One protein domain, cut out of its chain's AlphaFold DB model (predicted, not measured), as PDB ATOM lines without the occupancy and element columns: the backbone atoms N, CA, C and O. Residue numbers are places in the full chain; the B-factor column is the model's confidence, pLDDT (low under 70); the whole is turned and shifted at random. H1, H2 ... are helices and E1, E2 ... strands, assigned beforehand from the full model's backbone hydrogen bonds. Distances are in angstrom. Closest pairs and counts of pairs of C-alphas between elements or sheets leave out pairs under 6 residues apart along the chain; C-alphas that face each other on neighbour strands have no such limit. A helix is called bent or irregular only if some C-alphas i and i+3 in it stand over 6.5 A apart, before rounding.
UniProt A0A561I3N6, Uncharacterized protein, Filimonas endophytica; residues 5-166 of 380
ATOM      1  N   LEU A   5     338.190 390.419 415.753       85.31
ATOM      2  CA  LEU A   5     339.604 390.411 415.392       85.31
ATOM      3  C   LEU A   5     339.746 390.019 413.933       85.31
ATOM      4  O   LEU A   5     339.017 389.166 413.438       85.31
ATOM      5  N   SER A   6     340.724 390.589 413.255       88.50
ATOM      6  CA  SER A   6     341.082 390.176 411.907       88.50
ATOM      7  C   SER A   6     342.546 390.457 411.653       88.50
ATOM      8  O   SER A   6     343.146 391.305 412.324       88.50
ATOM      9  N   GLY A   7     343.125 389.746 410.694       91.50
ATOM     10  CA  GLY A   7     344.536 389.899 410.423       91.50
ATOM     11  C   GLY A   7     345.189 388.701 409.763       91.50
ATOM     12  O   GLY A   7     344.553 387.937 409.038       91.50
ATOM     13  N   TYR A   8     346.479 388.555 410.052       92.62
ATOM     14  CA  TYR A   8     347.349 387.527 409.503       92.62
ATOM     15  C   TYR A   8     348.078 386.777 410.612       92.62
ATOM     16  O   TYR A   8     348.581 387.401 411.541       92.62
ATOM     17  N   LEU A   9     348.199 385.459 410.491       94.50
ATOM     18  CA  LEU A   9     349.194 384.656 411.198       94.50
ATOM     19  C   LEU A   9     350.198 384.161 410.163       94.50
ATOM     20  O   LEU A   9     349.814 383.532 409.182       94.50
ATOM     21  N   ILE A  10     351.480 384.447 410.348       91.75
ATOM     22  CA  ILE A  10     352.514 384.116 409.369       91.75
ATOM     23  C   ILE A  10     353.650 383.398 410.082       91.75
ATOM     24  O   ILE A  10     354.228 383.920 411.034       91.75
ATOM     25  N   LYS A  11     353.981 382.205 409.597       89.44
ATOM     26  CA  LYS A  11     355.013 381.348 410.182       89.44
ATOM     27  C   LYS A  11     356.400 381.719 409.654       89.44
ATOM     28  O   LYS A  11     356.562 381.978 408.460       89.44
ATOM     29  N   GLY A  12     357.412 381.695 410.519       83.25
ATOM     30  CA  GLY A  12     358.817 381.923 410.164       83.25
ATOM     31  C   GLY A  12     359.476 383.084 410.915       83.25
ATOM     32  O   GLY A  12     358.990 383.540 411.941       83.25
ATOM     33  N   ASN A  13     360.614 383.563 410.407       78.81
ATOM     34  CA  ASN A  13     361.367 384.646 411.048       78.81
ATOM     35  C   ASN A  13     360.649 386.009 410.878       78.81
ATOM     36  O   ASN A  13     360.500 386.451 409.732       78.81
ATOM     37  N   PRO A  14     360.269 386.709 411.969       75.94
ATOM     38  CA  PRO A  14     359.563 387.992 411.910       75.94
ATOM     39  C   PRO A  14     360.242 389.075 411.080       75.94
ATOM     40  O   PRO A  14     359.549 389.819 410.392       75.94
ATOM     41  N   ASP A  15     361.573 389.162 411.116       71.56
ATOM     42  CA  ASP A  15     362.298 390.245 410.445       71.56
ATOM     43  C   ASP A  15     362.149 390.141 408.919       71.56
ATOM     44  O   ASP A  15     361.921 391.137 408.231       71.56
ATOM     45  N   HIS A  16     362.189 388.917 408.385       75.62
ATOM     46  CA  HIS A  16     361.936 388.666 406.964       75.62
ATOM     47  C   HIS A  16     360.453 388.837 406.622       75.62
ATOM     48  O   HIS A  16     360.115 389.358 405.559       75.62
ATOM     49  N   ILE A  17     359.561 388.425 407.528       77.44
ATOM     50  CA  ILE A  17     358.119 388.531 407.306       77.44
ATOM     51  C   ILE A  17     357.681 389.991 407.214       77.44
ATOM     52  O   ILE A  17     356.958 390.334 406.285       77.44
ATOM     53  N   LEU A  18     358.133 390.853 408.125       78.38
ATOM     54  CA  LEU A  18     357.784 392.275 408.130       78.38
ATOM     55  C   LEU A  18     358.231 392.978 406.846       78.38
ATOM     56  O   LEU A  18     357.472 393.760 406.270       78.38
ATOM     57  N   HIS A  19     359.439 392.677 406.369       79.19
ATOM     58  CA  HIS A  19     359.943 393.226 405.113       79.19
ATOM     59  C   HIS A  19     359.104 392.770 403.909       79.19
ATOM     60  O   HIS A  19     358.693 393.585 403.086       79.19
ATOM     61  N   ASP A  20     358.800 391.475 403.804       81.19
ATOM     62  CA  ASP A  20     357.998 390.975 402.685       81.19
ATOM     63  C   ASP A  20     356.547 391.452 402.742       81.19
ATOM     64  O   ASP A  20     355.976 391.772 401.703       81.19
ATOM     65  N   PHE A  21     355.969 391.529 403.943       83.94
ATOM     66  CA  PHE A  21     354.617 392.028 404.158       83.94
ATOM     67  C   PHE A  21     354.508 393.506 403.791       83.94
ATOM     68  O   PHE A  21     353.613 393.874 403.043       83.94
ATOM     69  N   SER A  22     355.431 394.349 404.263       80.94
ATOM     70  CA  SER A  22     355.435 395.785 403.943       80.94
ATOM     71  C   SER A  22     355.577 396.041 402.442       80.94
ATOM     72  O   SER A  22     354.812 396.824 401.880       80.94
ATOM     73  N   ARG A  23     356.469 395.303 401.765       80.88
ATOM     74  CA  ARG A  23     356.593 395.343 400.302       80.88
ATOM     75  C   ARG A  23     355.296 394.929 399.605       80.88
ATOM     76  O   ARG A  23     354.840 395.661 398.734       80.88
ATOM     77  N   ALA A  24     354.719 393.788 399.981       81.44
ATOM     78  CA  ALA A  24     353.499 393.269 399.360       81.44
ATOM     79  C   ALA A  24     352.290 394.185 399.602       81.44
ATOM     80  O   ALA A  24     351.462 394.389 398.720       81.44
ATOM     81  N   ALA A  25     352.210 394.781 400.791       79.88
ATOM     82  CA  ALA A  25     351.172 395.734 401.151       79.88
ATOM     83  C   ALA A  25     351.372 397.125 400.529       79.88
ATOM     84  O   ALA A  25     350.462 397.950 400.602       79.88
ATOM     85  N   GLY A  26     352.535 397.404 399.930       80.50
ATOM     86  CA  GLY A  26     352.861 398.725 399.397       80.50
ATOM     87  C   GLY A  26     352.933 399.795 400.480       80.50
ATOM     88  O   GLY A  26     352.472 400.916 400.273       80.50
ATOM     89  N   VAL A  27     353.474 399.453 401.650       81.38
ATOM     90  CA  VAL A  27     353.565 400.367 402.792       81.38
ATOM     91  C   VAL A  27     354.981 400.443 403.338       81.38
ATOM     92  O   VAL A  27     355.734 399.472 403.308       81.38
ATOM     93  N   VAL A  28     355.327 401.592 403.903       79.38
ATOM     94  CA  VAL A  28     356.491 401.756 404.769       79.38
ATOM     95  C   VAL A  28     356.007 401.747 406.210       79.38
ATOM     96  O   VAL A  28     355.075 402.464 406.573       79.38
ATOM     97  N   LEU A  29     356.644 400.915 407.032       78.12
ATOM     98  CA  LEU A  29     356.374 400.839 408.462       78.12
ATOM     99  C   LEU A  29     357.338 401.767 409.201       78.12
ATOM    100  O   LEU A  29     358.551 401.551 409.184       78.12
ATOM    101  N   THR A  30     356.807 402.790 409.865       79.81
ATOM    102  CA  THR A  30     357.588 403.778 410.622       79.81
ATOM    103  C   THR A  30     357.186 403.793 412.098       79.81
ATOM    104  O   THR A  30     356.245 403.117 412.519       79.81
ATOM    105  N   ASN A  31     357.927 404.541 412.923       74.88
ATOM    106  CA  ASN A  31     357.557 404.843 414.312       74.88
ATOM    107  C   ASN A  31     357.187 403.617 415.170       74.88
ATOM    108  O   ASN A  31     356.156 403.617 415.846       74.88
ATOM    109  N   ARG A  32     358.040 402.584 415.174       82.94
ATOM    110  CA  ARG A  32     357.862 401.388 416.015       82.94
ATOM    111  C   ARG A  32     357.709 401.772 417.490       82.94
ATOM    112  O   ARG A  32     358.600 402.394 418.068       82.94
ATOM    113  N   ARG A  33     356.614 401.341 418.117       84.38
ATOM    114  CA  ARG A  33     356.340 401.499 419.553       84.38
ATOM    115  C   ARG A  33     356.005 400.152 420.181       84.38
ATOM    116  O   ARG A  33     355.348 399.330 419.550       84.38
ATOM    117  N   GLU A  34     356.462 399.931 421.408       86.94
ATOM    118  CA  GLU A  34     356.032 398.788 422.222       86.94
ATOM    119  C   GLU A  34     354.649 399.089 422.819       86.94
ATOM    120  O   GLU A  34     354.396 400.207 423.270       86.94
ATOM    121  N   VAL A  35     353.757 398.103 422.776       89.06
ATOM    122  CA  VAL A  35     352.399 398.135 423.344       89.06
ATOM    123  C   VAL A  35     352.098 396.781 423.991       89.06
ATOM    124  O   VAL A  35     352.861 395.827 423.808       89.06
ATOM    125  N   THR A  36     350.997 396.665 424.732       91.44
ATOM    126  CA  THR A  36     350.535 395.344 425.180       91.44
ATOM    127  C   THR A  36     349.851 394.597 424.033       91.44
ATOM    128  O   THR A  36     349.344 395.201 423.084       91.44
ATOM    129  N   LEU A  37     349.819 393.268 424.108       88.56
ATOM    130  CA  LEU A  37     349.091 392.432 423.155       88.56
ATOM    131  C   LEU A  37     347.590 392.756 423.147       88.56
ATOM    132  O   LEU A  37     346.988 392.790 422.079       88.56
ATOM    133  N   SER A  38     347.017 393.067 424.312       89.69
ATOM    134  CA  SER A  38     345.621 393.503 424.423       89.69
ATOM    135  C   SER A  38     345.377 394.775 423.605       89.69
ATOM    136  O   SER A  38     344.475 394.802 422.772       89.69
ATOM    137  N   ASP A  39     346.237 395.789 423.757       89.56
ATOM    138  CA  ASP A  39     346.132 397.037 422.989       89.56
ATOM    139  C   ASP A  39     346.309 396.795 421.483       89.56
ATOM    140  O   ASP A  39     345.657 397.431 420.655       89.56
ATOM    141  N   ALA A  40     347.202 395.873 421.109       87.62
ATOM    142  CA  ALA A  40     347.424 395.495 419.718       87.62
ATOM    143  C   ALA A  40     346.188 394.829 419.091       87.62
ATOM    144  O   ALA A  40     345.835 395.136 417.954       87.62
ATOM    145  N   MET A  41     345.513 393.956 419.839       87.69
ATOM    146  CA  MET A  41     344.286 393.285 419.407       87.69
ATOM    147  C   MET A  41     343.107 394.254 419.287       87.69
ATOM    148  O   MET A  41     342.333 394.160 418.339       87.69
ATOM    149  N   GLU A  42     342.975 395.211 420.208       86.12
ATOM    150  CA  GLU A  42     341.921 396.234 420.161       86.12
ATOM    151  C   GLU A  42     342.162 397.283 419.064       86.12
ATOM    152  O   GLU A  42     341.212 397.804 418.474       86.12
ATOM    153  N   GLY A  43     343.432 397.552 418.748       79.56
ATOM    154  CA  GLY A  43     343.865 398.504 417.727       79.56
ATOM    155  C   GLY A  43     343.644 398.061 416.280       79.56
ATOM    156  O   GLY A  43     343.914 398.836 415.372       79.56
ATOM    157  N   TYR A  44     343.116 396.860 416.024       75.69
ATOM    158  CA  TYR A  44     342.989 396.296 414.670       75.69
ATOM    159  C   TYR A  44     342.193 397.160 413.664       75.69
ATOM    160  O   TYR A  44     342.279 396.929 412.459       75.69
ATOM    161  N   ARG A  45     341.396 398.125 414.144       78.81
ATOM    162  CA  ARG A  45     340.591 399.060 413.328       78.81
ATOM    163  C   ARG A  45     341.324 400.346 412.944       78.81
ATOM    164  O   ARG A  45     340.733 401.185 412.273       78.81
ATOM    165  N   ASP A  46     342.529 400.556 413.455       80.19
ATOM    166  CA  ASP A  46     343.274 401.793 413.257       80.19
ATOM    167  C   ASP A  46     344.010 401.757 411.911       80.19
ATOM    168  O   ASP A  46     345.086 401.185 411.805       80.19
ATOM    169  N   GLU A  47     343.412 402.340 410.869       72.81
ATOM    170  CA  GLU A  47     343.925 402.290 409.485       72.81
ATOM    171  C   GLU A  47     345.307 402.952 409.311       72.81
ATOM    172  O   GLU A  47     346.037 402.632 408.372       72.81
ATOM    173  N   ASP A  48     345.688 403.852 410.224       78.69
ATOM    174  CA  ASP A  48     346.988 404.534 410.209       78.69
ATOM    175  C   ASP A  48     348.111 403.672 410.821       78.69
ATOM    176  O   ASP A  48     349.289 404.058 410.817       78.69
ATOM    177  N   TYR A  49     347.761 402.516 411.396       83.38
ATOM    178  CA  TYR A  49     348.683 401.685 412.149       83.38
ATOM    179  C   TYR A  49     348.518 400.198 411.856       83.38
ATOM    180  O   TYR A  49     347.442 399.674 411.602       83.38
ATOM    181  N   LEU A  50     349.628 399.479 411.972       85.00
ATOM    182  CA  LEU A  50     349.607 398.028 412.043       85.00
ATOM    183  C   LEU A  50     350.094 397.578 413.410       85.00
ATOM    184  O   LEU A  50     351.074 398.094 413.961       85.00
ATOM    185  N   HIS A  51     349.382 396.597 413.947       89.56
ATOM    186  CA  HIS A  51     349.595 396.050 415.271       89.56
ATOM    187  C   HIS A  51     350.093 394.615 415.145       89.56
ATOM    188  O   HIS A  51     349.534 393.826 414.391       89.56
ATOM    189  N   PHE A  52     351.156 394.276 415.867       87.44
ATOM    190  CA  PHE A  52     351.880 393.030 415.671       87.44
ATOM    191  C   PHE A  52     352.217 392.359 416.988       87.44
ATOM    192  O   PHE A  52     352.732 392.994 417.905       87.44
ATOM    193  N   TYR A  53     352.073 391.046 417.023       88.62
ATOM    194  CA  TYR A  53     352.808 390.196 417.945       88.62
ATOM    195  C   TYR A  53     353.807 389.372 417.148       88.62
ATOM    196  O   TYR A  53     353.430 388.806 416.134       88.62
ATOM    197  N   ALA A  54     355.054 389.261 417.588       84.00
ATOM    198  CA  ALA A  54     356.035 388.415 416.912       84.00
ATOM    199  C   ALA A  54     356.943 387.693 417.904       84.00
ATOM    200  O   ALA A  54     357.272 388.200 418.977       84.00
ATOM    201  N   SER A  55     357.374 386.509 417.499       83.81
ATOM    202  CA  SER A  55     358.302 385.649 418.222       83.81
ATOM    203  C   SER A  55     359.255 384.990 417.223       83.81
ATOM    204  O   SER A  55     359.056 385.082 416.016       83.81
ATOM    205  N   GLY A  56     360.253 384.236 417.691       74.12
ATOM    206  CA  GLY A  56     361.123 383.473 416.786       74.12
ATOM    207  C   GLY A  56     360.399 382.453 415.885       74.12
ATOM    208  O   GLY A  56     361.022 381.937 414.962       74.12
ATOM    209  N   GLN A  57     359.120 382.150 416.137       80.62
ATOM    210  CA  GLN A  57     358.328 381.194 415.353       80.62
ATOM    211  C   GLN A  57     357.454 381.843 414.274       80.62
ATOM    212  O   GLN A  57     357.111 381.168 413.302       80.62
ATOM    213  N   GLY A  58     357.098 383.120 414.425       86.75
ATOM    214  CA  GLY A  58     356.209 383.802 413.490       86.75
ATOM    215  C   GLY A  58     355.680 385.129 414.005       86.75
ATOM    216  O   GLY A  58     356.115 385.648 415.034       86.75
ATOM    217  N   ILE A  59     354.719 385.675 413.268       90.50
ATOM    218  CA  ILE A  59     354.087 386.961 413.545       90.50
ATOM    219  C   ILE A  59     352.567 386.856 413.402       90.50
ATOM    220  O   ILE A  59     352.061 386.212 412.483       90.50
ATOM    221  N   ALA A  60     351.843 387.501 414.307       92.94
ATOM    222  CA  ALA A  60     350.451 387.870 414.135       92.94
ATOM    223  C   ALA A  60     350.379 389.359 413.805       92.94
ATOM    224  O   ALA A  60     350.985 390.172 414.500       92.94
ATOM    225  N   ILE A  61     349.641 389.707 412.761       91.62
ATOM    226  CA  ILE A  61     349.365 391.080 412.340       91.62
ATOM    227  C   ILE A  61     347.872 391.302 412.542       91.62
ATOM    228  O   ILE A  61     347.094 390.531 411.997       91.62
ATOM    229  N   PHE A  62     347.464 392.326 413.283       89.00
ATOM    230  CA  PHE A  62     346.059 392.674 413.497       89.00
ATOM    231  C   PHE A  62     345.686 393.872 412.625       89.00
ATOM    232  O   PHE A  62     346.303 394.934 412.737       89.00
ATOM    233  N   HIS A  63     344.701 393.686 411.742       82.38
ATOM    234  CA  HIS A  63     344.238 394.717 410.814       82.38
ATOM    235  C   HIS A  63     342.861 394.387 410.218       82.38
ATOM    236  O   HIS A  63     342.594 393.237 409.850       82.38
ATOM    237  N   ILE A  64     341.994 395.392 410.075       69.69
ATOM    238  CA  ILE A  64     340.625 395.234 409.562       69.69
ATOM    239  C   ILE A  64     340.560 394.900 408.062       69.69
ATOM    240  O   ILE A  64     339.728 394.090 407.656       69.69
ATOM    241  N   ASP A  65     341.487 395.415 407.246       61.31
ATOM    242  CA  ASP A  65     341.445 395.200 405.785       61.31
ATOM    243  C   ASP A  65     341.925 393.815 405.334       61.31
ATOM    244  O   ASP A  65     341.812 393.490 404.148       61.31
ATOM    245  N   ALA A  66     342.459 392.993 406.246       55.56
ATOM    246  CA  ALA A  66     343.073 391.710 405.900       55.56
ATOM    247  C   ALA A  66     342.114 390.762 405.155       55.56
ATOM    248  O   ALA A  66     342.546 389.962 404.328       55.56
ATOM    249  N   ILE A  67     340.811 390.892 405.412       47.56
ATOM    250  CA  ILE A  67     339.758 390.057 404.823       47.56
ATOM    251  C   ILE A  67     339.225 390.647 403.507       47.56
ATOM    252  O   ILE A  67     338.805 389.897 402.630       47.56
ATOM    253  N   PHE A  68     339.228 391.976 403.343       44.00
ATOM    254  CA  PHE A  68     338.339 392.621 402.369       44.00
ATOM    255  C   PHE A  68     339.022 393.199 401.127       44.00
ATOM    256  O   PHE A  68     338.359 393.285 400.099       44.00
ATOM    257  N   ASN A  69     340.317 393.547 401.163       49.91
ATOM    258  CA  ASN A  69     340.878 394.399 400.099       49.91
ATOM    259  C   ASN A  69     342.184 393.942 399.431       49.91
ATOM    260  O   ASN A  69     342.614 394.607 398.495       49.91
ATOM    261  N   ASN A  70     342.826 392.838 399.837       58.47
ATOM    262  CA  ASN A  70     344.180 392.544 399.335       58.47
ATOM    263  C   ASN A  70     344.502 391.050 399.134       58.47
ATOM    264  O   ASN A  70     345.464 390.509 399.681       58.47
ATOM    265  N   ARG A  71     343.718 390.374 398.281       56.09
ATOM    266  CA  ARG A  71     343.900 388.944 397.942       56.09
ATOM    267  C   ARG A  71     345.292 388.594 397.387       56.09
ATOM    268  O   ARG A  71     345.687 387.430 397.443       56.09
ATOM    269  N   ASP A  72     346.044 389.566 396.875       69.25
ATOM    270  CA  ASP A  72     347.384 389.323 396.334       69.25
ATOM    271  C   ASP A  72     348.508 389.440 397.376       69.25
ATOM    272  O   ASP A  72     349.511 388.739 397.231       69.25
ATOM    273  N   ILE A  73     348.317 390.167 398.492       77.38
ATOM    274  CA  ILE A  73     349.295 390.187 399.602       77.38
ATOM    275  C   ILE A  73     349.522 388.768 400.116       77.38
ATOM    276  O   ILE A  73     350.659 388.329 400.280       77.38
ATOM    277  N   ASN A  74     348.440 388.017 400.325       80.12
ATOM    278  CA  ASN A  74     348.504 386.667 400.880       80.12
ATOM    279  C   ASN A  74     349.328 385.742 399.975       80.12
ATOM    280  O   ASN A  74     350.109 384.918 400.454       80.12
ATOM    281  N   LYS A  75     349.196 385.900 398.651       79.25
ATOM    282  CA  LYS A  75     349.979 385.140 397.668       79.25
ATOM    283  C   LYS A  75     351.443 385.555 397.679       79.25
ATOM    284  O   LYS A  75     352.307 384.688 397.653       79.25
ATOM    285  N   GLU A  76     351.740 386.849 397.721       81.50
ATOM    286  CA  GLU A  76     353.125 387.325 397.729       81.50
ATOM    287  C   GLU A  76     353.865 386.925 399.004       81.50
ATOM    288  O   GLU A  76     354.979 386.403 398.939       81.50
ATOM    289  N   VAL A  77     353.228 387.104 400.160       84.94
ATOM    290  CA  VAL A  77     353.819 386.796 401.465       84.94
ATOM    291  C   VAL A  77     353.944 385.290 401.685       84.94
ATOM    292  O   VAL A  77     354.888 384.870 402.344       84.94
ATOM    293  N   SER A  78     353.065 384.466 401.101       86.81
ATOM    294  CA  SER A  78     353.148 382.997 401.187       86.81
ATOM    295  C   SER A  78     354.202 382.363 400.270       86.81
ATOM    296  O   SER A  78     354.309 381.139 400.215       86.81
ATOM    297  N   ALA A  79     355.014 383.151 399.556       81.00
ATOM    298  CA  ALA A  79     356.129 382.649 398.754       81.00
ATOM    299  C   ALA A  79     357.237 382.049 399.651       81.00
ATOM    300  O   ALA A  79     358.209 382.719 399.991       81.00
ATOM    301  N   GLY A  80     357.081 380.782 400.047       80.19
ATOM    302  CA  GLY A  80     358.006 380.052 400.921       80.19
ATOM    303  C   GLY A  80     357.641 380.058 402.410       80.19
ATOM    304  O   GLY A  80     358.503 379.784 403.244       80.19
ATOM    305  N   ARG A  81     356.394 380.389 402.768       87.94
ATOM    306  CA  ARG A  81     355.883 380.283 404.145       87.94
ATOM    307  C   ARG A  81     354.380 380.056 404.177       87.94
ATOM    308  O   ARG A  81     353.675 380.323 403.208       87.94
ATOM    309  N   GLU A  82     353.908 379.606 405.330       92.81
ATOM    310  CA  GLU A  82     352.486 379.455 405.609       92.81
ATOM    311  C   GLU A  82     351.917 380.771 406.151       92.81
ATOM    312  O   GLU A  82     352.487 381.379 407.062       92.81
ATOM    313  N   VAL A  83     350.779 381.183 405.598       93.12
ATOM    314  CA  VAL A  83     350.016 382.365 406.008       93.12
ATOM    315  C   VAL A  83     348.584 381.933 406.290       93.12
ATOM    316  O   VAL A  83     347.994 381.229 405.477       93.12
ATOM    317  N   ILE A  84     348.022 382.365 407.412       93.12
ATOM    318  CA  ILE A  84     346.586 382.317 407.675       93.12
ATOM    319  C   ILE A  84     346.066 383.740 407.667       93.12
ATOM    320  O   ILE A  84     346.498 384.554 408.481       93.12
ATOM    321  N   THR A  85     345.110 384.024 406.801       91.75
ATOM    322  CA  THR A  85     344.262 385.207 406.924       91.75
ATOM    323  C   THR A  85     343.077 384.831 407.796       91.75
ATOM    324  O   THR A  85     342.469 383.783 407.578       91.75
ATOM    325  N   PHE A  86     342.762 385.642 408.801       89.94
ATOM    326  CA  PHE A  86     341.666 385.348 409.719       89.94
ATOM    327  C   PHE A  86     340.746 386.543 409.939       89.94
ATOM    328  O   PHE A  86     341.153 387.705 409.876       89.94
ATOM    329  N   GLY A  87     339.500 386.221 410.263       88.44
ATOM    330  CA  GLY A  87     338.469 387.134 410.718       88.44
ATOM    331  C   GLY A  87     337.565 386.457 411.720       88.44
ATOM    332  O   GLY A  87     337.140 385.329 411.509       88.44
ATOM    333  N   LEU A  88     337.277 387.141 412.814       84.44
ATOM    334  CA  LEU A  88     336.489 386.650 413.930       84.44
ATOM    335  C   LEU A  88     335.549 387.759 414.373       84.44
ATOM    336  O   LEU A  88     335.990 388.878 414.631       84.44
ATOM    337  N   SER A  89     334.268 387.444 414.498       83.25
ATOM    338  CA  SER A  89     333.291 388.305 415.147       83.25
ATOM    339  C   SER A  89     332.351 387.459 415.989       83.25
ATOM    340  O   SER A  89     331.413 386.856 415.475       83.25
ATOM    341  N   GLU A  90     332.573 387.441 417.305       74.12
ATOM    342  CA  GLU A  90     331.664 386.754 418.233       74.12
ATOM    343  C   GLU A  90     330.272 387.394 418.249       74.12
ATOM    344  O   GLU A  90     329.276 386.697 418.406       74.12
ATOM    345  N   ALA A  91     330.189 388.716 418.049       74.69
ATOM    346  CA  ALA A  91     328.913 389.432 418.019       74.69
ATOM    347  C   ALA A  91     328.054 389.034 416.813       74.69
ATOM    348  O   ALA A  91     326.835 388.952 416.929       74.69
ATOM    349  N   ALA A  92     328.697 388.789 415.672       71.19
ATOM    350  CA  ALA A  92     328.028 388.294 414.483       71.19
ATOM    351  C   ALA A  92     327.896 386.757 414.510       71.19
ATOM    352  O   ALA A  92     327.048 386.207 413.836       71.19
ATOM    353  N   MET A  93     328.688 386.027 415.298       74.69
ATOM    354  CA  MET A  93     328.884 384.578 415.104       74.69
ATOM    355  C   MET A  93     329.472 384.259 413.716       74.69
ATOM    356  O   MET A  93     329.191 383.218 413.128       74.69
ATOM    357  N   ALA A  94     330.305 385.165 413.197       82.00
ATOM    358  CA  ALA A  94     330.982 385.014 411.917       82.00
ATOM    359  C   ALA A  94     332.468 384.729 412.126       82.00
ATOM    360  O   ALA A  94     333.115 385.307 413.005       82.00
ATOM    361  N   TYR A  95     333.020 383.879 411.270       85.81
ATOM    362  CA  TYR A  95     334.454 383.669 411.181       85.81
ATOM    363  C   TYR A  95     334.875 383.430 409.740       85.81
ATOM    364  O   TYR A  95     334.090 382.991 408.902       85.81
ATOM    365  N   THR A  96     336.143 383.682 409.467       88.00
ATOM    366  CA  THR A  96     336.801 383.283 408.234       88.00
ATOM    367  C   THR A  96     338.246 382.937 408.532       88.00
ATOM    368  O   THR A  96     338.917 383.634 409.295       88.00
ATOM    369  N   PHE A  97     338.707 381.842 407.951       90.62
ATOM    370  CA  PHE A  97     340.092 381.423 407.962       90.62
ATOM    371  C   PHE A  97     340.462 380.976 406.558       90.62
ATOM    372  O   PHE A  97     339.803 380.105 405.993       90.62
ATOM    373  N   GLU A  98     341.538 381.528 406.019       90.88
ATOM    374  CA  GLU A  98     342.090 381.108 404.738       90.88
ATOM    375  C   GLU A  98     343.581 380.833 404.896       90.88
ATOM    376  O   GLU A  98     344.336 381.700 405.340       90.88
ATOM    377  N   LYS A  99     344.016 379.623 404.530       92.81
ATOM    378  CA  LYS A  99     345.432 379.252 404.519       92.81
ATOM    379  C   LYS A  99     346.020 379.417 403.137       92.81
ATOM    380  O   LYS A  99     345.526 378.842 402.171       92.81
ATOM    381  N   HIS A 100     347.167 380.079 403.077       92.31
ATOM    382  CA  HIS A 100     348.002 380.171 401.893       92.31
ATOM    383  C   HIS A 100     349.390 379.577 402.139       92.31
ATOM    384  O   HIS A 100     349.980 379.746 403.207       92.31
ATOM    385  N   ALA A 101     349.917 378.904 401.120       92.81
ATOM    386  CA  ALA A 101     351.288 378.415 401.058       92.81
ATOM    387  C   ALA A 101     351.741 378.384 399.594       92.81
ATOM    388  O   ALA A 101     350.945 378.104 398.696       92.81
ATOM    389  N   ASP A 102     353.009 378.705 399.347       91.00
ATOM    390  CA  ASP A 102     353.627 378.684 398.017       91.00
ATOM    391  C   ASP A 102     352.822 379.453 396.955       91.00
ATOM    392  O   ASP A 102     352.633 379.000 395.823       91.00
ATOM    393  N   LYS A 103     352.346 380.651 397.329       87.81
ATOM    394  CA  LYS A 103     351.526 381.550 396.495       87.81
ATOM    395  C   LYS A 103     350.145 381.002 396.114       87.81
ATOM    396  O   LYS A 103     349.521 381.510 395.181       87.81
ATOM    397  N   ARG A 104     349.656 379.967 396.798       89.31
ATOM    398  CA  ARG A 104     348.370 379.315 396.516       89.31
ATOM    399  C   ARG A 104     347.488 379.306 397.755       89.31
ATOM    400  O   ARG A 104     347.993 379.206 398.867       89.31
ATOM    401  N   SER A 105     346.175 379.404 397.547       88.88
ATOM    402  CA  SER A 105     345.198 379.093 398.594       88.88
ATOM    403  C   SER A 105     345.157 377.573 398.767       88.88
ATOM    404  O   SER A 105     345.064 376.837 397.782       88.88
ATOM    405  N   VAL A 106     345.338 377.115 400.002       92.81
ATOM    406  CA  VAL A 106     345.386 375.696 400.378       92.81
ATOM    407  C   VAL A 106     344.010 375.242 400.839       92.81
ATOM    408  O   VAL A 106     343.549 374.178 400.439       92.81
ATOM    409  N   TRP A 107     343.368 376.046 401.685       93.12
ATOM    410  CA  TRP A 107     342.013 375.819 402.162       93.12
ATOM    411  C   TRP A 107     341.401 377.124 402.670       93.12
ATOM    412  O   TRP A 107     342.118 378.042 403.072       93.12
ATOM    413  N   SER A 108     340.072 377.168 402.688       89.75
ATOM    414  CA  SER A 108     339.281 378.253 403.262       89.75
ATOM    415  C   SER A 108     338.112 377.661 404.038       89.75
ATOM    416  O   SER A 108     337.479 376.710 403.583       89.75
ATOM    417  N   ASP A 109     337.820 378.225 405.202       88.50
ATOM    418  CA  ASP A 109     336.689 377.844 406.036       88.50
ATOM    419  C   ASP A 109     336.094 379.095 406.668       88.50
ATOM    420  O   ASP A 109     336.756 379.814 407.420       88.50
ATOM    421  N   SER A 110     334.848 379.390 406.320       86.75
ATOM    422  CA  SER A 110     334.182 380.596 406.782       86.75
ATOM    423  C   SER A 110     332.702 380.372 406.996       86.75
ATOM    424  O   SER A 110     332.095 379.485 406.394       86.75
ATOM    425  N   VAL A 111     332.134 381.226 407.833       79.75
ATOM    426  CA  VAL A 111     330.701 381.399 407.992       79.75
ATOM    427  C   VAL A 111     330.315 382.740 407.383       79.75
ATOM    428  O   VAL A 111     330.814 383.787 407.800       79.75
ATOM    429  N   VAL A 112     329.439 382.690 406.381       65.56
ATOM    430  CA  VAL A 112     328.917 383.855 405.666       65.56
ATOM    431  C   VAL A 112     327.589 384.268 406.288       65.56
ATOM    432  O   VAL A 112     326.760 383.430 406.654       65.56
ATOM    433  N   PHE A 113     327.395 385.581 406.407       60.47
ATOM    434  CA  PHE A 113     326.130 386.173 406.823       60.47
ATOM    435  C   PHE A 113     325.123 386.147 405.676       60.47
ATOM    436  O   PHE A 113     324.953 387.122 404.952       60.47
ATOM    437  N   GLU A 114     324.459 385.012 405.529       54.91
ATOM    438  CA  GLU A 114     323.219 384.893 404.769       54.91
ATOM    439  C   GLU A 114     322.075 384.600 405.749       54.91
ATOM    440  O   GLU A 114     322.309 384.189 406.886       54.91
ATOM    441  N   GLU A 115     320.829 384.843 405.348       48.66
ATOM    442  CA  GLU A 115     319.666 384.287 406.039       48.66
ATOM    443  C   GLU A 115     319.211 383.047 405.250       48.66
ATOM    444  O   GLU A 115     318.605 383.209 404.190       48.66
ATOM    445  N   PRO A 116     319.485 381.804 405.707       60.06
ATOM    446  CA  PRO A 116     320.174 381.386 406.939       60.06
ATOM    447  C   PRO A 116     321.710 381.441 406.850       60.06
ATOM    448  O   PRO A 116     322.268 381.362 405.761       60.06
ATOM    449  N   ILE A 117     322.394 381.523 408.004       65.94
ATOM    450  CA  ILE A 117     323.865 381.551 408.086       65.94
ATOM    451  C   ILE A 117     324.431 380.275 407.449       65.94
ATOM    452  O   ILE A 117     324.078 379.169 407.867       65.94
ATOM    453  N   GLN A 118     325.335 380.417 406.475       73.88
ATOM    454  CA  GLN A 118     325.933 379.286 405.760       73.88
ATOM    455  C   GLN A 118     327.431 379.174 406.028       73.88
ATOM    456  O   GLN A 118     328.162 380.165 406.039       73.88
ATOM    457  N   ARG A 119     327.903 377.938 406.210       80.50
ATOM    458  CA  ARG A 119     329.330 377.614 406.275       80.50
ATOM    459  C   ARG A 119     329.807 377.176 404.893       80.50
ATOM    460  O   ARG A 119     329.195 376.303 404.288       80.50
ATOM    461  N   THR A 120     330.901 377.756 404.414       83.31
ATOM    462  CA  THR A 120     331.411 377.517 403.052       83.31
ATOM    463  C   THR A 120     332.506 376.455 402.967       83.31
ATOM    464  O   THR A 120     332.780 375.968 401.876       83.31
ATOM    465  N   GLY A 121     333.131 376.083 404.088       83.00
ATOM    466  CA  GLY A 121     334.173 375.051 404.146       83.00
ATOM    467  C   GLY A 121     333.911 374.013 405.236       83.00
ATOM    468  O   GLY A 121     333.025 374.185 406.067       83.00
ATOM    469  N   ASP A 122     334.681 372.929 405.241       85.19
ATOM    470  CA  ASP A 122     334.555 371.817 406.196       85.19
ATOM    471  C   ASP A 122     335.901 371.375 406.807       85.19
ATOM    472  O   ASP A 122     335.967 370.381 407.528       85.19
ATOM    473  N   TYR A 123     336.968 372.145 406.571       91.12
ATOM    474  CA  TYR A 123     338.332 371.813 406.987       91.12
ATOM    475  C   TYR A 123     338.534 371.843 408.503       91.12
ATOM    476  O   TYR A 123     339.282 371.030 409.051       91.12
ATOM    477  N   LEU A 124     337.899 372.788 409.196       88.38
ATOM    478  CA  LEU A 124     338.019 372.927 410.643       88.38
ATOM    479  C   LEU A 124     336.971 372.046 411.348       88.38
ATOM    480  O   LEU A 124     335.834 371.931 410.884       88.38
ATOM    481  N   PRO A 125     337.287 371.425 412.495       85.81
ATOM    482  CA  PRO A 125     336.376 370.509 413.188       85.81
ATOM    483  C   PRO A 125     335.276 371.248 413.983       85.81
ATOM    484  O   PRO A 125     335.090 371.011 415.174       85.81
ATOM    485  N   ILE A 126     334.546 372.155 413.332       83.88
ATOM    486  CA  ILE A 126     333.548 373.038 413.947       83.88
ATOM    487  C   ILE A 126     332.197 372.321 414.054       83.88
ATOM    488  O   ILE A 126     331.649 371.832 413.064       83.88
ATOM    489  N   LYS A 127     331.664 372.264 415.278       84.06
ATOM    490  CA  LYS A 127     330.363 371.687 415.652       84.06
ATOM    491  C   LYS A 127     329.455 372.771 416.248       84.06
ATOM    492  O   LYS A 127     329.905 373.880 416.514       84.06
ATOM    493  N   ALA A 128     328.194 372.429 416.530       70.88
ATOM    494  CA  ALA A 128     327.139 373.353 416.982       70.88
ATOM    495  C   ALA A 128     327.440 374.180 418.256       70.88
ATOM    496  O   ALA A 128     326.697 375.106 418.544       70.88
ATOM    497  N   ASN A 129     328.510 373.876 418.999       79.75
ATOM    498  CA  ASN A 129     328.933 374.612 420.197       79.75
ATOM    499  C   ASN A 129     330.452 374.851 420.248       79.75
ATOM    500  O   ASN A 129     330.990 375.086 421.324       79.75
ATOM    501  N   THR A 130     331.157 374.712 419.124       83.31
ATOM    502  CA  THR A 130     332.604 374.946 419.094       83.31
ATOM    503  C   THR A 130     332.886 376.422 419.355       83.31
ATOM    504  O   THR A 130     332.451 377.278 418.583       83.31
ATOM    505  N   ASP A 131     333.639 376.722 420.413       88.44
ATOM    506  CA  ASP A 131     334.165 378.067 420.643       88.44
ATOM    507  C   ASP A 131     335.284 378.332 419.629       88.44
ATOM    508  O   ASP A 131     336.432 377.935 419.811       88.44
ATOM    509  N   VAL A 132     334.955 378.994 418.520       87.75
ATOM    510  CA  VAL A 132     335.914 379.257 417.435       87.75
ATOM    511  C   VAL A 132     337.120 380.067 417.923       87.75
ATOM    512  O   VAL A 132     338.232 379.895 417.425       87.75
ATOM    513  N   VAL A 133     336.957 380.922 418.932       89.75
ATOM    514  CA  VAL A 133     338.067 381.721 419.450       89.75
ATOM    515  C   VAL A 133     339.029 380.838 420.247       89.75
ATOM    516  O   VAL A 133     340.236 380.856 419.997       89.75
ATOM    517  N   ARG A 134     338.516 380.042 421.190       91.38
ATOM    518  CA  ARG A 134     339.348 379.254 422.119       91.38
ATOM    519  C   ARG A 134     339.733 377.871 421.605       91.38
ATOM    520  O   ARG A 134     340.805 377.381 421.946       91.38
ATOM    521  N   GLU A 135     338.882 377.224 420.823       91.75
ATOM    522  CA  GLU A 135     339.111 375.865 420.320       91.75
ATOM    523  C   GLU A 135     339.793 375.851 418.951       91.75
ATOM    524  O   GLU A 135     340.425 374.854 418.608       91.75
ATOM    525  N   ILE A 136     339.704 376.941 418.178       92.75
ATOM    526  CA  ILE A 136     340.271 377.017 416.823       92.75
ATOM    527  C   ILE A 136     341.363 378.086 416.726       92.75
ATOM    528  O   ILE A 136     342.516 377.760 416.443       92.75
ATOM    529  N   PHE A 137     341.050 379.360 416.977       93.44
ATOM    530  CA  PHE A 137     342.020 380.440 416.775       93.44
ATOM    531  C   PHE A 137     343.170 380.409 417.789       93.44
ATOM    532  O   PHE A 137     344.325 380.551 417.402       93.44
ATOM    533  N   ALA A 138     342.893 380.172 419.072       94.06
ATOM    534  CA  ALA A 138     343.916 380.045 420.111       94.06
ATOM    535  C   ALA A 138     345.002 378.995 419.775       94.06
ATOM    536  O   ALA A 138     346.181 379.369 419.710       94.06
ATOM    537  N   PRO A 139     344.679 377.718 419.479       96.00
ATOM    538  CA  PRO A 139     345.697 376.744 419.089       96.00
ATOM    539  C   PRO A 139     346.369 377.081 417.752       96.00
ATOM    540  O   PRO A 139     347.581 376.906 417.633       96.00
ATOM    541  N   MET A 140     345.634 377.630 416.779       95.44
ATOM    542  CA  MET A 140     346.198 378.056 415.492       95.44
ATOM    543  C   MET A 140     347.217 379.196 415.660       95.44
ATOM    544  O   MET A 140     348.307 379.154 415.093       95.44
ATOM    545  N   SER A 141     346.916 380.188 416.501       95.69
ATOM    546  CA  SER A 141     347.841 381.277 416.828       95.69
ATOM    547  C   SER A 141     349.113 380.757 417.495       95.69
ATOM    548  O   SER A 141     350.211 381.193 417.137       95.69
ATOM    549  N   ARG A 142     348.997 379.747 418.370       96.44
ATOM    550  CA  ARG A 142     350.150 379.088 418.993       96.44
ATOM    551  C   ARG A 142     351.002 378.341 417.978       96.44
ATOM    552  O   ARG A 142     352.219 378.431 418.050       96.44
ATOM    553  N   GLU A 143     350.392 377.627 417.039       95.38
ATOM    554  CA  GLU A 143     351.128 376.913 415.992       95.38
ATOM    555  C   GLU A 143     351.939 377.870 415.102       95.38
ATOM    556  O   GLU A 143     353.073 377.569 414.728       95.38
ATOM    557  N   PHE A 144     351.363 379.026 414.763       94.88
ATOM    558  CA  PHE A 144     351.980 379.974 413.837       94.88
ATOM    559  C   PHE A 144     352.964 380.928 414.505       94.88
ATOM    560  O   PHE A 144     353.936 381.334 413.877       94.88
ATOM    561  N   THR A 145     352.716 381.308 415.757       90.06
ATOM    562  CA  THR A 145     353.471 382.372 416.438       90.06
ATOM    563  C   THR A 145     354.153 381.911 417.719       90.06
ATOM    564  O   THR A 145     354.843 382.699 418.357       90.06
ATOM    565  N   GLY A 146     353.968 380.661 418.141       90.50
ATOM    566  CA  GLY A 146     354.475 380.138 419.412       90.50
ATOM    567  C   GLY A 146     353.726 380.603 420.651       90.50
ATOM    568  O   GLY A 146     354.033 380.147 421.753       90.50
ATOM    569  N   LEU A 147     352.725 381.468 420.488       92.06
ATOM    570  CA  LEU A 147     351.902 381.979 421.571       92.06
ATOM    571  C   LEU A 147     350.426 381.759 421.271       92.06
ATOM    572  O   LEU A 147     349.937 382.077 420.195       92.06
ATOM    573  N   ASP A 148     349.715 381.251 422.268       95.06
ATOM    574  CA  ASP A 148     348.260 381.317 422.281       95.06
ATOM    575  C   ASP A 148     347.843 382.743 422.630       95.06
ATOM    576  O   ASP A 148     347.913 383.149 423.789       95.06
ATOM    577  N   ILE A 149     347.472 383.503 421.604       92.69
ATOM    578  CA  ILE A 149     347.184 384.936 421.706       92.69
ATOM    579  C   ILE A 149     345.987 385.202 422.626       92.69
ATOM    580  O   ILE A 149     345.968 386.207 423.329       92.69
ATOM    581  N   ILE A 150     345.013 384.290 422.665       92.38
ATOM    582  CA  ILE A 150     343.781 384.445 423.448       92.38
ATOM    583  C   ILE A 150     344.035 384.256 424.942       92.38
ATOM    584  O   ILE A 150     343.425 384.935 425.764       92.38
ATOM    585  N   ASN A 151     344.939 383.341 425.299       91.50
ATOM    586  CA  ASN A 151     345.278 383.042 426.691       91.50
ATOM    587  C   ASN A 151     346.620 383.653 427.130       91.50
ATOM    588  O   ASN A 151     347.186 383.249 428.150       91.50
ATOM    589  N   ALA A 152     347.154 384.602 426.362       89.69
ATOM    590  CA  ALA A 152     348.391 385.293 426.683       89.69
ATOM    591  C   ALA A 152     348.250 386.157 427.950       89.69
ATOM    592  O   ALA A 152     347.179 386.679 428.261       89.69
ATOM    593  N   GLY A 153     349.349 386.328 428.692       87.44
ATOM    594  CA  GLY A 153     349.360 387.194 429.873       87.44
ATOM    595  C   GLY A 153     349.137 388.664 429.499       87.44
ATOM    596  O   GLY A 153     349.572 389.099 428.432       87.44
ATOM    597  N   ALA A 154     348.511 389.438 430.390       83.50
ATOM    598  CA  ALA A 154     348.179 390.852 430.165       83.50
ATOM    599  C   ALA A 154     349.392 391.729 429.787       83.50
ATOM    600  O   ALA A 154     349.266 392.642 428.976       83.50
ATOM    601  N   ASP A 155     350.576 391.398 430.306       84.81
ATOM    602  CA  ASP A 155     351.825 392.132 430.060       84.81
ATOM    603  C   ASP A 155     352.597 391.617 428.831       84.81
ATOM    604  O   ASP A 155     353.772 391.944 428.632       84.81
ATOM    605  N   THR A 156     351.972 390.771 428.006       88.75
ATOM    606  CA  THR A 156     352.609 390.256 426.793       88.75
ATOM    607  C   THR A 156     352.895 391.410 425.846       88.75
ATOM    608  O   THR A 156     351.994 392.153 425.458       88.75
ATOM    609  N   ARG A 157     354.164 391.557 425.465       87.19
ATOM    610  CA  ARG A 157     354.610 392.651 424.604       87.19
ATOM    611  C   ARG A 157     354.216 392.410 423.156       87.19
ATOM    612  O   ARG A 157     354.344 391.305 422.633       87.19
ATOM    613  N   ALA A 158     353.811 393.490 422.515       90.88
ATOM    614  CA  ALA A 158     353.489 393.592 421.108       90.88
ATOM    615  C   ALA A 158     354.084 394.899 420.558       90.88
ATOM    616  O   ALA A 158     354.665 395.710 421.286       90.88
ATOM    617  N   TRP A 159     353.956 395.107 419.254       84.12
ATOM    618  CA  TRP A 159     354.451 396.300 418.582       84.12
ATOM    619  C   TRP A 159     353.364 396.965 417.760       84.12
ATOM    620  O   TRP A 159     352.509 396.314 417.170       84.12
ATOM    621  N   ARG A 160     353.445 398.286 417.689       85.88
ATOM    622  CA  ARG A 160     352.640 399.130 416.818       85.88
ATOM    623  C   ARG A 160     353.571 399.881 415.878       85.88
ATOM    624  O   ARG A 160     354.573 400.435 416.331       85.88
ATOM    625  N   PHE A 161     353.229 399.918 414.599       81.88
ATOM    626  CA  PHE A 161     353.933 400.691 413.578       81.88
ATOM    627  C   PHE A 161     352.953 401.643 412.911       81.88
ATOM    628  O   PHE A 161     351.804 401.275 412.687       81.88
ATOM    629  N   SER A 162     353.406 402.853 412.599       81.56
ATOM    630  CA  SER A 162     352.690 403.748 411.691       81.56
ATOM    631  C   SER A 162     352.848 403.261 410.256       81.56
ATOM    632  O   SER A 162     353.898 402.724 409.897       81.56
ATOM    633  N   VAL A 163     351.806 403.450 409.454       82.25
ATOM    634  CA  VAL A 163     351.744 402.992 408.066       82.25
ATOM    635  C   VAL A 163     351.767 404.196 407.137       82.25
ATOM    636  O   VAL A 163     350.920 405.079 407.225       82.25
ATOM    637  N   GLU A 164     352.713 404.210 406.204       79.69
ATOM    638  CA  GLU A 164     352.765 405.188 405.118       79.69
ATOM    639  C   GLU A 164     352.606 404.450 403.787       79.69
ATOM    640  O   GLU A 164     353.419 403.588 403.452       79.69
ATOM    641  N   ARG A 165     351.545 404.741 403.026       75.69
ATOM    642  CA  ARG A 165     351.309 404.089 401.728       75.69
ATOM    643  C   ARG A 165     352.294 404.605 400.684       75.69
ATOM    644  O   ARG A 165     352.460 405.812 400.520       75.69
ATOM    645  N   VAL A 166     352.899 403.683 399.946       68.62
ATOM    646  CA  VAL A 166     353.773 403.973 398.811       68.62
ATOM    647  C   VAL A 166     352.959 403.824 397.534       68.62
ATOM    648  O   VAL A 166     352.351 402.781 397.298       68.62
TER     649      VAL A 166
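Overview. This is residues 5 to 166 of the 380 residues of an uncharacterized protein of Filimonas endophytica (UniProt A0A561I3N6). One large, twisted sheet of eight strands has helices over both faces; its E2 end curls round H1, and beyond the E7 end the loop of residues 113 to 131 reaches outward. H1 and H3 cover one face and H2 and H4 the other, making three layers, a sheet between helices. The printed part has 162 residues with four named helices and eight named strands, E1 H1 E2 H2 E3 E4 H3 E5 E6 E7 H4 E8 along the chain; the sheet's order is E2 E8 E3 E4 E1 E5 E6 E7, antiparallel throughout. The class is mixed, helices and strands; the whole is compact, with a radius of gyration of the C-alphas of 15.0 A and spans of 44 by 35 by 27 A.

Along the chain. E1, residues 5 to 11, begins at C-alpha 5 (339.604, 390.411, 415.392). H1 is residues 14 to 25, 15.7 A long, and E2 residues 27 to 36, 23.1 A, which bends by 71 degrees at residue 31. H2, residues 37 to 45, is irregular: C-alphas 42 and 45 are 7.5 A apart. E3 is residues 49 to 55, E4 58 to 62, H3 71 to 77, E5 83 to 89 and E6 94 to 101, 24.0 A. E7, residues 104 to 112, bends by 59 degrees at residue 107. H4, residues 132 to 145, spans 17.9 A, and E8, residues 157 to 165, 25.8 A, ends at C-alpha 165 (351.309, 404.089, 401.728).

Arrangement. In the sheet, E1 has E4 on one side (N 8 to O 61, 2.8 A) and E5 on the other (N 7 to O 86, 3.0 A). E5, E6 and E7 form a meander, each strand the antiparallel neighbour of the one before, with N 85 and O 98 at 2.9 A and N 99 and O 107 at 2.9 A. Beyond E4 come its hairpin partner E3 (N 60 to O 53, 2.7 A), then E8 (N 52 to O 159, 2.8 A) and the edge strand E2 (N 30 to O 162, 2.9 A). E2, H2, E3 and E4, H3, E5 are split strand-helix-strand units, another strand lying between each pair, with right-handed crossovers. H4 is on the sheet at a height of 8.7 A, along the strands, over E1 and E5; C-alphas 11 and 144, the closest of E1 and H4, are 4.9 A apart. H3, on the opposite face at 8.1 A, lies over E6 and runs slantwise to the strands. H1 and H3 touch, the C-alphas of Ala 24 and Ile 73 being closest at 5.2 A; they run opposite ways at a shallow tilt of 34.7 degrees, only just short of steep. H2 and H4 are apart. Every O i to N i+4 pair is within hydrogen-bond range in H1; the counts are 3 of 5 in H2, 2 of 3 in H3 and 8 of 10 in H4.

Size, cuts and confidence. The C-alphas of Asn 31 and Pro 116, the two farthest apart, are 44.7 A apart. The printed part has no cut. The links E7 to H4 and H4 to E8 are long. The mean pLDDT of the printed part is 82.9; residues 64 to 72, 112 to 117 and 166 are under 70.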